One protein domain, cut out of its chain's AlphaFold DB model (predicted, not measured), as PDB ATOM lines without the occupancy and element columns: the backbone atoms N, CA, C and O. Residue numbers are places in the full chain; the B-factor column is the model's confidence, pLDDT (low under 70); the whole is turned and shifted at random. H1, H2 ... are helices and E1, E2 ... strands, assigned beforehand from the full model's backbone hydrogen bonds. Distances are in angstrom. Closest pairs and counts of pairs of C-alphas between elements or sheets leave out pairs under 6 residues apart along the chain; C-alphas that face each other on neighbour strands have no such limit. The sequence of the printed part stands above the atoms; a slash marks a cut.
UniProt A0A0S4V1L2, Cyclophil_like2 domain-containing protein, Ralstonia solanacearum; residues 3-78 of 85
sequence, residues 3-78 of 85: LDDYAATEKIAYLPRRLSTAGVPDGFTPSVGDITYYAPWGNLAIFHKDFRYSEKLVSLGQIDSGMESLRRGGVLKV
ATOM      1  N   LEU A   3     -33.365 -21.806 -46.959       96.81
ATOM      2  CA  LEU A   3     -33.462 -20.411 -46.554       96.81
ATOM      3  C   LEU A   3     -32.240 -19.657 -47.075       96.81
ATOM      4  O   LEU A   3     -31.113 -20.084 -46.818       96.81
ATOM      5  N   ASP A   4     -32.460 -18.547 -47.770       96.19
ATOM      6  CA  ASP A   4     -31.392 -17.672 -48.258       96.19
ATOM      7  C   ASP A   4     -31.506 -16.269 -47.661       96.19
ATOM      8  O   ASP A   4     -32.573 -15.868 -47.200       96.19
ATOM      9  N   ASP A   5     -30.394 -15.543 -47.629       95.50
ATOM     10  CA  ASP A   5     -30.352 -14.175 -47.134       95.50
ATOM     11  C   ASP A   5     -31.032 -13.211 -48.102       95.50
ATOM     12  O   ASP A   5     -30.725 -13.185 -49.296       95.50
ATOM     13  N   TYR A   6     -31.925 -12.379 -47.576       95.00
ATOM     14  CA  TYR A   6     -32.498 -11.275 -48.317       95.00
ATOM     15  C   TYR A   6     -32.268  -9.962 -47.573       95.00
ATOM     16  O   TYR A   6     -32.631  -9.784 -46.404       95.00
ATOM     17  N   ALA A   7     -31.624  -9.031 -48.280       94.00
ATOM     18  CA  ALA A   7     -31.320  -7.684 -47.807       94.00
ATOM     19  C   ALA A   7     -30.623  -7.628 -46.428       94.00
ATOM     20  O   ALA A   7     -30.777  -6.642 -45.703       94.00
ATOM     21  N   ALA A   8     -29.884  -8.676 -46.033       92.75
ATOM     22  CA  ALA A   8     -29.247  -8.798 -44.721       92.75
ATOM     23  C   ALA A   8     -30.196  -8.556 -43.530       92.75
ATOM     24  O   ALA A   8     -29.743  -8.116 -42.463       92.75
ATOM     25  N   THR A   9     -31.495  -8.798 -43.721       94.69
ATOM     26  CA  THR A   9     -32.575  -8.479 -42.770       94.69
ATOM     27  C   THR A   9     -33.421  -9.709 -42.456       94.69
ATOM     28  O   THR A   9     -33.772  -9.941 -41.296       94.69
ATOM     29  N   GLU A  10     -33.710 -10.512 -43.474       96.56
ATOM     30  CA  GLU A  10     -34.556 -11.690 -43.364       96.56
ATOM     31  C   GLU A  10     -33.940 -12.890 -44.090       96.56
ATOM     32  O   GLU A  10     -33.150 -12.755 -45.026       96.56
ATOM     33  N   LYS A  11     -34.330 -14.087 -43.653       97.31
ATOM     34  CA  LYS A  11     -34.113 -15.325 -44.397       97.31
ATOM     35  C   LYS A  11     -35.395 -15.708 -45.124       97.31
ATOM     36  O   LYS A  11     -36.436 -15.811 -44.477       97.31
ATOM     37  N   ILE A  12     -35.326 -15.968 -46.428       97.69
ATOM     38  CA  ILE A  12     -36.507 -16.292 -47.238       97.69
ATOM     39  C   ILE A  12     -36.458 -17.698 -47.826       97.69
ATOM     40  O   ILE A  12     -35.395 -18.208 -48.172       97.69
ATOM     41  N   ALA A  13     -37.632 -18.310 -47.982       97.75
ATOM     42  CA  ALA A  13     -37.817 -19.549 -48.734       97.75
ATOM     43  C   ALA A  13     -39.165 -19.539 -49.455       97.75
ATOM     44  O   ALA A  13     -40.186 -19.158 -48.883       97.75
ATOM     45  N   TYR A  14     -39.200 -20.014 -50.697       96.75
ATOM     46  CA  TYR A  14     -40.457 -20.166 -51.425       96.75
ATOM     47  C   TYR A  14     -41.230 -21.390 -50.937       96.75
ATOM     48  O   TYR A  14     -40.671 -22.480 -50.786       96.75
ATOM     49  N   LEU A  15     -42.530 -21.208 -50.703       95.31
ATOM     50  CA  LEU A  15     -43.424 -22.299 -50.335       95.31
ATOM     51  C   LEU A  15     -43.846 -23.083 -51.588       95.31
ATOM     52  O   LEU A  15     -44.010 -22.492 -52.655       95.31
ATOM     53  N   PRO A  16     -44.103 -24.401 -51.474       94.00
ATOM     54  CA  PRO A  16     -44.550 -25.218 -52.607       94.00
ATOM     55  C   PRO A  16     -45.932 -24.806 -53.137       94.00
ATOM     56  O   PRO A  16     -46.314 -25.186 -54.241       94.00
ATOM     57  N   ARG A  17     -46.700 -24.041 -52.352       95.31
ATOM     58  CA  ARG A  17     -47.984 -23.454 -52.736       95.31
ATOM     59  C   ARG A  17     -48.195 -22.127 -52.019       95.31
ATOM     60  O   ARG A  17     -47.705 -21.935 -50.907       95.31
ATOM     61  N   ARG A  18     -48.988 -21.244 -52.626       95.94
ATOM     62  CA  ARG A  18     -49.430 -20.002 -51.983       95.94
ATOM     63  C   ARG A  18     -50.368 -20.300 -50.809       95.94
ATOM     64  O   ARG A  18     -51.106 -21.291 -50.819       95.94
ATOM     65  N   LEU A  19     -50.316 -19.442 -49.796       95.56
ATOM     66  CA  LEU A  19     -51.244 -19.457 -48.670       95.56
ATOM     67  C   LEU A  19     -52.414 -18.518 -48.974       95.56
ATOM     68  O   LEU A  19     -52.261 -17.543 -49.709       95.56
ATOM     69  N   SER A  20     -53.583 -18.821 -48.414       94.50
ATOM     70  CA  SER A  20     -54.698 -17.877 -48.433       94.50
ATOM     71  C   SER A  20     -54.397 -16.734 -47.471       94.50
ATOM     72  O   SER A  20     -53.971 -16.976 -46.343       94.50
ATOM     73  N   THR A  21     -54.657 -15.508 -47.907       94.00
ATOM     74  CA  THR A  21     -54.586 -14.297 -47.077       94.00
ATOM     75  C   THR A  21     -55.975 -13.685 -46.889       94.00
ATOM     76  O   THR A  21     -56.121 -12.478 -46.722       94.00
ATOM     77  N   ALA A  22     -57.031 -14.495 -46.990       94.56
ATOM     78  CA  ALA A  22     -58.385 -14.032 -46.725       94.56
ATOM     79  C   ALA A  22     -58.567 -13.779 -45.220       94.56
ATOM     80  O   ALA A  22     -58.258 -14.648 -44.407       94.56
ATOM     81  N   GLY A  23     -59.085 -12.603 -44.857       92.06
ATOM     82  CA  GLY A  23     -59.410 -12.265 -43.467       92.06
ATOM     83  C   GLY A  23     -58.216 -11.922 -42.568       92.06
ATOM     84  O   GLY A  23     -58.404 -11.798 -41.362       92.06
ATOM     85  N   VAL A  24     -57.010 -11.758 -43.125       90.12
ATOM     86  CA  VAL A  24     -55.825 -11.286 -42.383       90.12
ATOM     87  C   VAL A  24     -55.543  -9.808 -42.687       90.12
ATOM     88  O   VAL A  24     -55.981  -9.323 -43.733       90.12
ATOM     89  N   PRO A  25     -54.828  -9.080 -41.804       91.38
ATOM     90  CA  PRO A  25     -54.454  -7.689 -42.046       91.38
ATOM     91  C   PRO A  25     -53.695  -7.479 -43.363       91.38
ATOM     92  O   PRO A  25     -52.984  -8.363 -43.842       91.38
ATOM     93  N   ASP A  26     -53.800  -6.268 -43.909       92.56
ATOM     94  CA  ASP A  26     -53.180  -5.889 -45.182       92.56
ATOM     95  C   ASP A  26     -51.661  -5.692 -45.117       92.56
ATOM     96  O   ASP A  26     -51.050  -5.416 -46.146       92.56
ATOM     97  N   GLY A  27     -51.037  -5.834 -43.951       97.12
ATOM     98  CA  GLY A  27     -49.595  -5.724 -43.775       97.12
ATOM     99  C   GLY A  27     -49.167  -5.910 -42.326       97.12
ATOM    100  O   GLY A  27     -49.992  -6.096 -41.428       97.12
ATOM    101  N   PHE A  28     -47.856  -5.860 -42.109       98.38
ATOM    102  CA  PHE A  28     -47.241  -6.139 -40.816       98.38
ATOM    103  C   PHE A  28     -45.911  -5.386 -40.670       98.38
ATOM    104  O   PHE A  28     -45.205  -5.171 -41.657       98.38
ATOM    105  N   THR A  29     -45.575  -4.978 -39.444       98.50
ATOM    106  CA  THR A  29     -44.264  -4.410 -39.082       98.50
ATOM    107  C   THR A  29     -43.489  -5.485 -38.322       98.50
ATOM    108  O   THR A  29     -43.789  -5.692 -37.145       98.50
ATOM    109  N   PRO A  30     -42.549  -6.196 -38.962       98.06
ATOM    110  CA  PRO A  30     -41.875  -7.315 -38.328       98.06
ATOM    111  C   PRO A  30     -40.698  -6.860 -37.461       98.06
ATOM    112  O   PRO A  30     -40.005  -5.881 -37.755       98.06
ATOM    113  N   SER A  31     -40.458  -7.628 -36.411       97.88
ATOM    114  CA  SER A  31     -39.338  -7.524 -35.484       97.88
ATOM    115  C   SER A  31     -38.476  -8.787 -35.546       97.88
ATOM    116  O   SER A  31     -38.834  -9.793 -36.167       97.88
ATOM    117  N   VAL A  32     -37.315  -8.753 -34.893       96.88
ATOM    118  CA  VAL A  32     -36.456  -9.941 -34.754       96.88
ATOM    119  C   VAL A  32     -37.248 -11.144 -34.224       96.88
ATOM    120  O   VAL A  32     -37.793 -11.103 -33.125       96.88
ATOM    121  N   GLY A  33     -37.222 -12.250 -34.968       97.06
ATOM    122  CA  GLY A  33     -37.866 -13.515 -34.612       97.06
ATOM    123  C   GLY A  33     -39.201 -13.760 -35.304       97.06
ATOM    124  O   GLY A  33     -39.682 -14.893 -35.271       97.06
ATOM    125  N   ASP A  34     -39.777 -12.752 -35.959       98.19
ATOM    126  CA  ASP A  34     -41.045 -12.920 -36.658       98.19
ATOM    127  C   ASP A  34     -40.913 -13.847 -37.866       98.19
ATOM    128  O   ASP A  34     -40.006 -13.723 -38.697       98.19
ATOM    129  N   ILE A  35     -41.877 -14.758 -37.971       97.81
ATOM    130  CA  ILE A  35     -42.104 -15.622 -39.121       97.81
ATOM    131  C   ILE A  35     -43.293 -15.049 -39.879       97.81
ATOM    132  O   ILE A  35     -44.386 -14.883 -39.338       97.81
ATOM    133  N   THR A  36     -43.098 -14.769 -41.159       98.50
ATOM    134  CA  THR A  36     -44.091 -14.080 -41.979       98.50
ATOM    135  C   THR A  36     -44.249 -14.726 -43.350       98.50
ATOM    136  O   THR A  36     -43.394 -15.480 -43.819       98.50
ATOM    137  N   TYR A  37     -45.368 -14.423 -43.998       98.38
ATOM    138  CA  TYR A  37     -45.650 -14.754 -45.385       98.38
ATOM    139  C   TYR A  37     -45.767 -13.472 -46.199       98.38
ATOM    140  O   TYR A  37     -46.641 -12.644 -45.936       98.38
ATOM    141  N   TYR A  38     -44.918 -13.319 -47.212       97.88
ATOM    142  CA  TYR A  38     -45.005 -12.194 -48.131       97.88
ATOM    143  C   TYR A  38     -45.857 -12.580 -49.342       97.88
ATOM    144  O   TYR A  38     -45.419 -13.292 -50.252       97.88
ATOM    145  N   ALA A  39     -47.113 -12.132 -49.346       97.31
ATOM    146  CA  ALA A  39     -48.116 -12.584 -50.307       97.31
ATOM    147  C   ALA A  39     -47.795 -12.274 -51.783       97.31
ATOM    148  O   ALA A  39     -48.114 -13.115 -52.628       97.31
ATOM    149  N   PRO A  40     -47.154 -11.146 -52.154       96.19
ATOM    150  CA  PRO A  40     -46.830 -10.863 -53.552       96.19
ATOM    151  C   PRO A  40     -45.970 -11.961 -54.191       96.19
ATOM    152  O   PRO A  40     -46.273 -12.438 -55.288       96.19
ATOM    153  N   TRP A  41     -44.958 -12.446 -53.473       97.50
ATOM    154  CA  TRP A  41     -44.031 -13.469 -53.974       97.50
ATOM    155  C   TRP A  41     -44.423 -14.888 -53.573       97.50
ATOM    156  O   TRP A  41     -44.099 -15.845 -54.271       97.50
ATOM    157  N   GLY A  42     -45.171 -15.031 -52.484       97.25
ATOM    158  CA  GLY A  42     -45.564 -16.324 -51.953       97.25
ATOM    159  C   GLY A  42     -44.444 -17.048 -51.206       97.25
ATOM    160  O   GLY A  42     -44.425 -18.280 -51.191       97.25
ATOM    161  N   ASN A  43     -43.527 -16.304 -50.590       98.25
ATOM    162  CA  ASN A  43     -42.441 -16.848 -49.782       98.25
ATOM    163  C   ASN A  43     -42.708 -16.712 -48.279       98.25
ATOM    164  O   ASN A  43     -43.427 -15.824 -47.820       98.25
ATOM    165  N   LEU A  44     -42.075 -17.607 -47.531       97.88
ATOM    166  CA  LEU A  44     -41.789 -17.444 -46.116       97.88
ATOM    167  C   LEU A  44     -40.662 -16.417 -45.952       97.88
ATOM    168  O   LEU A  44     -39.722 -16.411 -46.754       97.88
ATOM    169  N   ALA A  45     -40.740 -15.609 -44.905       98.00
ATOM    170  CA  ALA A  45     -39.686 -14.706 -44.466       98.00
ATOM    171  C   ALA A  45     -39.523 -14.797 -42.945       98.00
ATOM    172  O   ALA A  45     -40.505 -14.710 -42.207       98.00
ATOM    173  N   ILE A  46     -38.287 -14.989 -42.485       97.50
ATOM    174  CA  ILE A  46     -37.931 -15.019 -41.066       97.50
ATOM    175  C   ILE A  46     -36.997 -13.851 -40.772       97.50
ATOM    176  O   ILE A  46     -35.862 -13.818 -41.256       97.50
ATOM    177  N   PHE A  47     -37.468 -12.900 -39.973       97.31
ATOM    178  CA  PHE A  47     -36.746 -11.667 -39.685       97.31
ATOM    179  C   PHE A  47     -35.697 -11.890 -38.598       97.31
ATOM    180  O   PHE A  47     -35.993 -12.346 -37.496       97.31
ATOM    181  N   HIS A  48     -34.442 -11.547 -38.889       95.38
ATOM    182  CA  HIS A  48     -33.357 -11.561 -37.901       95.38
ATOM    183  C   HIS A  48     -32.864 -10.151 -37.542       95.38
ATOM    184  O   HIS A  48     -31.903 -10.015 -36.776       95.38
ATOM    185  N   LYS A  49     -33.535  -9.125 -38.078       95.50
ATOM    186  CA  LYS A  49     -33.462  -7.698 -37.741       95.50
ATOM    187  C   LYS A  49     -34.867  -7.100 -37.843       95.50
ATOM    188  O   LYS A  49     -35.691  -7.626 -38.586       95.50
ATOM    189  N   ASP A  50     -35.100  -5.995 -37.146       97.31
ATOM    190  CA  ASP A  50     -36.348  -5.240 -37.274       97.31
ATOM    191  C   ASP A  50     -36.492  -4.651 -38.679       97.31
ATOM    192  O   ASP A  50     -35.500  -4.335 -39.349       97.31
ATOM    193  N   PHE A  51     -37.736  -4.460 -39.115       97.81
ATOM    194  CA  PHE A  51     -38.026  -3.827 -40.391       97.81
ATOM    195  C   PHE A  51     -39.250  -2.916 -40.317       97.81
ATOM    196  O   PHE A  51     -40.051  -2.954 -39.386       97.81
ATOM    197  N   ARG A  52     -39.386  -2.048 -41.321       97.75
ATOM    198  CA  ARG A  52     -40.536  -1.146 -41.435       97.75
ATOM    199  C   ARG A  52     -41.809  -1.916 -41.795       97.75
ATOM    200  O   ARG A  52     -41.743  -3.008 -42.361       97.75
ATOM    201  N   TYR A  53     -42.959  -1.284 -41.554       98.00
ATOM    202  CA  TYR A  53     -44.249  -1.768 -42.044       98.00
ATOM    203  C   TYR A  53     -44.168  -2.136 -43.528       98.00
ATOM    204  O   TYR A  53     -43.634  -1.372 -44.341       98.00
ATOM    205  N   SER A  54     -44.699  -3.307 -43.863       97.56
ATOM    206  CA  SER A  54     -44.694  -3.848 -45.215       97.56
ATOM    207  C   SER A  54     -46.094  -4.305 -45.597       97.56
ATOM    208  O   SER A  54     -46.721  -5.109 -44.903       97.56
ATOM    209  N   GLU A  55     -46.588  -3.782 -46.717       97.56
ATOM    210  CA  GLU A  55     -47.869  -4.191 -47.281       97.56
ATOM    211  C   GLU A  55     -47.822  -5.654 -47.727       97.56
ATOM    212  O   GLU A  55     -46.818  -6.148 -48.239       97.56
ATOM    213  N   LYS A  56     -48.941  -6.348 -47.541       96.81
ATOM    214  CA  LYS A  56     -49.163  -7.755 -47.881       96.81
ATOM    215  C   LYS A  56     -48.190  -8.727 -47.202       96.81
ATOM    216  O   LYS A  56     -48.072  -9.879 -47.627       96.81
ATOM    217  N   LEU A  57     -47.533  -8.278 -46.132       98.38
ATOM    218  CA  LEU A  57     -46.792  -9.117 -45.204       98.38
ATOM    219  C   LEU A  57     -47.743  -9.622 -44.117       98.38
ATOM    220  O   LEU A  57     -48.373  -8.834 -43.420       98.38
ATOM    221  N   VAL A  58     -47.855 -10.939 -43.986       98.19
ATOM    222  CA  VAL A  58     -48.767 -11.592 -43.043       98.19
ATOM    223  C   VAL A  58     -47.949 -12.251 -41.941       98.19
ATOM    224  O   VAL A  58     -47.076 -13.062 -42.240       98.19
ATOM    225  N   SER A  59     -48.231 -11.936 -40.675       97.44
ATOM    226  CA  SER A  59     -47.615 -12.642 -39.544       97.44
ATOM    227  C   SER A  59     -48.137 -14.079 -39.460       97.44
ATOM    228  O   SER A  59     -49.344 -14.313 -39.515       97.44
ATOM    229  N   LEU A  60     -47.219 -15.042 -39.351       96.69
ATOM    230  CA  LEU A  60     -47.520 -16.462 -39.143       96.69
ATOM    231  C   LEU A  60     -47.203 -16.924 -37.715       96.69
ATOM    232  O   LEU A  60     -47.605 -18.019 -37.328       96.69
ATOM    233  N   GLY A  61     -46.471 -16.114 -36.952       96.31
ATOM    234  CA  GLY A  61     -46.007 -16.432 -35.609       96.31
ATOM    235  C   GLY A  61     -44.593 -15.916 -35.376       96.31
ATOM    236  O   GLY A  61     -44.059 -15.143 -36.169       96.31
ATOM    237  N   GLN A  62     -43.982 -16.379 -34.293       97.06
ATOM    238  CA  GLN A  62     -42.658 -15.949 -33.868       97.06
ATOM    239  C   GLN A  62     -41.846 -17.160 -33.415       97.06
ATOM    240  O   GLN A  62     -42.399 -18.126 -32.886       97.06
ATOM    241  N   ILE A  63     -40.535 -17.101 -33.615       95.19
ATOM    242  CA  ILE A  63     -39.600 -18.073 -33.054       95.19
ATOM    243  C   ILE A  63     -39.495 -17.845 -31.547       95.19
ATOM    244  O   ILE A  63     -39.200 -16.739 -31.092       95.19
ATOM    245  N   ASP A  64     -39.722 -18.908 -30.782       93.94
ATOM    246  CA  ASP A  64     -39.656 -18.914 -29.322       93.94
ATOM    247  C   ASP A  64     -38.223 -19.103 -28.789       93.94
ATOM    248  O   ASP A  64     -37.876 -18.588 -27.727       93.94
ATOM    249  N   SER A  65     -37.375 -19.821 -29.529       93.56
ATOM    250  CA  SER A  65     -36.024 -20.210 -29.126       93.56
ATOM    251  C   SER A  65     -35.133 -20.556 -30.331       93.56
ATOM    252  O   SER A  65     -35.612 -20.860 -31.421       93.56
ATOM    253  N   GLY A  66     -33.806 -20.497 -30.164       91.56
ATOM    254  CA  GLY A  66     -32.854 -20.949 -31.190       91.56
ATOM    255  C   GLY A  66     -32.567 -19.962 -32.332       91.56
ATOM    256  O   GLY A  66     -32.019 -20.354 -33.368       91.56
ATOM    257  N   MET A  67     -32.913 -18.677 -32.176       91.69
ATOM    258  CA  MET A  67     -32.731 -17.637 -33.204       91.69
ATOM    259  C   MET A  67     -31.289 -17.487 -33.709       91.69
ATOM    260  O   MET A  67     -31.058 -17.118 -34.863       91.69
ATOM    261  N   GLU A  68     -30.296 -17.787 -32.876       89.75
ATOM    262  CA  GLU A  68     -28.879 -17.765 -33.239       89.75
ATOM    263  C   GLU A  68     -28.554 -18.700 -34.412       89.75
ATOM    264  O   GLU A  68     -27.688 -18.386 -35.233       89.75
ATOM    265  N   SER A  69     -29.308 -19.793 -34.567       88.00
ATOM    266  CA  SER A  69     -29.130 -20.750 -35.661       88.00
ATOM    267  C   SER A  69     -29.428 -20.158 -37.041       88.00
ATOM    268  O   SER A  69     -28.877 -20.652 -38.031       88.00
ATOM    269  N   LEU A  70     -30.256 -19.108 -37.110       85.62
ATOM    270  CA  LEU A  70     -30.674 -18.437 -38.346       85.62
ATOM    271  C   LEU A  70     -29.760 -17.283 -38.762       85.62
ATOM    272  O   LEU A  70     -29.776 -16.874 -39.920       85.62
ATOM    273  N   ARG A  71     -28.923 -16.779 -37.847       83.25
ATOM    274  CA  ARG A  71     -27.959 -15.697 -38.123       83.25
ATOM    275  C   ARG A  71     -26.695 -16.178 -38.842       83.25
ATOM    276  O   ARG A  71     -25.773 -15.398 -39.069       83.25
ATOM    277  N   ARG A  72     -26.640 -17.461 -39.206       85.38
ATOM    278  CA  ARG A  72     -25.549 -18.040 -39.991       85.38
ATOM    279  C   ARG A  72     -25.560 -17.480 -41.420       85.38
ATOM    280  O   ARG A  72     -26.613 -17.284 -42.028       85.38
ATOM    281  N   GLY A  73     -24.365 -17.192 -41.932       86.69
ATOM    282  CA  GLY A  73     -24.176 -16.739 -43.307       86.69
ATOM    283  C   GLY A  73     -24.434 -17.857 -44.319       86.69
ATOM    284  O   GLY A  73     -24.278 -19.037 -44.005       86.69
ATOM    285  N   GLY A  74     -24.791 -17.464 -45.542       89.31
ATOM    286  CA  GLY A  74     -25.076 -18.386 -46.639       89.31
ATOM    287  C   GLY A  74     -26.437 -19.080 -46.538       89.31
ATOM    288  O   GLY A  74     -27.279 -18.742 -45.705       89.31
ATOM    289  N   VAL A  75     -26.631 -20.054 -47.429       94.50
ATOM    290  CA  VAL A  75     -27.874 -20.825 -47.549       94.50
ATOM    291  C   VAL A  75     -28.000 -21.821 -46.397       94.50
ATOM    292  O   VAL A  75     -27.111 -22.646 -46.176       94.50
ATOM    293  N   LEU A  76     -29.143 -21.806 -45.712       94.94
ATOM    294  CA  LEU A  76     -29.474 -22.756 -44.653       94.94
ATOM    295  C   LEU A  76     -30.453 -23.807 -45.173       94.94
ATOM    296  O   LEU A  76     -31.566 -23.495 -45.595       94.94
ATOM    297  N   LYS A  77     -30.059 -25.079 -45.111       95.31
ATOM    298  CA  LYS A  77     -30.984 -26.193 -45.347       95.31
ATOM    299  C   LYS A  77     -31.783 -26.444 -44.076       95.31
ATOM    300  O   LYS A  77     -31.194 -26.711 -43.033       95.31
ATOM    301  N   VAL A  78     -33.106 -26.373 -44.179       93.94
ATOM    302  CA  VAL A  78     -34.016 -26.534 -43.036       93.94
ATOM    303  C   VAL A  78     -35.177 -27.465 -43.359       93.94
ATOM    304  O   VAL A  78     -35.618 -27.565 -44.512       93.94
TER     305      VAL A  78
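What this domain is: This is residues 3 to 78 of the 85 residues of the protein "Cyclophil_like2 domain-containing protein" of Ralstonia solanacearum (UniProt A0A0S4V1L2). With little regular structure, this is one strongly twisted sheet of five strands, with a wide loop, residues 15 to 33, swinging from E2 to E3. The short helix H1 only grazes the sheet. Of 76 printed residues, 29 are in named elements, mostly strand: E1 to E5, then H1. The antiparallel sheet runs E1 E2 E4 E3 E5; the whole is compact, radius of gyration of the C-alphas 11.8 A, spans 34 by 25 by 23 A.

Where its parts are: Find C-alpha 3 at (-33.462, -20.411, -46.554), where E1, residues 3 to 6, begins. Then come E2, 10 to 14, 13.1 A; E3, 34 to 38; E4, 43 to 47; E5, 57 to 62, 13.9 A; and H1, 67 to 70, ending at (-30.674, -18.437, -38.346).

How they stand to each other: Look within hydrogen-bond range: hairpin E1 and E2 has N 6 and O 10, 2.9 A; neighbours E2 and E4, N 44 and O 13, 2.8 A; hairpin E3 and E4, N 36 and O 45, 2.8 A; neighbours E3 and E5, N 37 and O 58, 2.8 A. H1 is too short for an O i to N i+4 pair; its one O i to N i+3 pair is within range.

The domain as a whole: The farthest C-alphas, Gly 23 and Gly 73, are 35.5 A apart. The printed part has no cut, E2 to E3 is a long link, and no printed residue is under pLDDT 70.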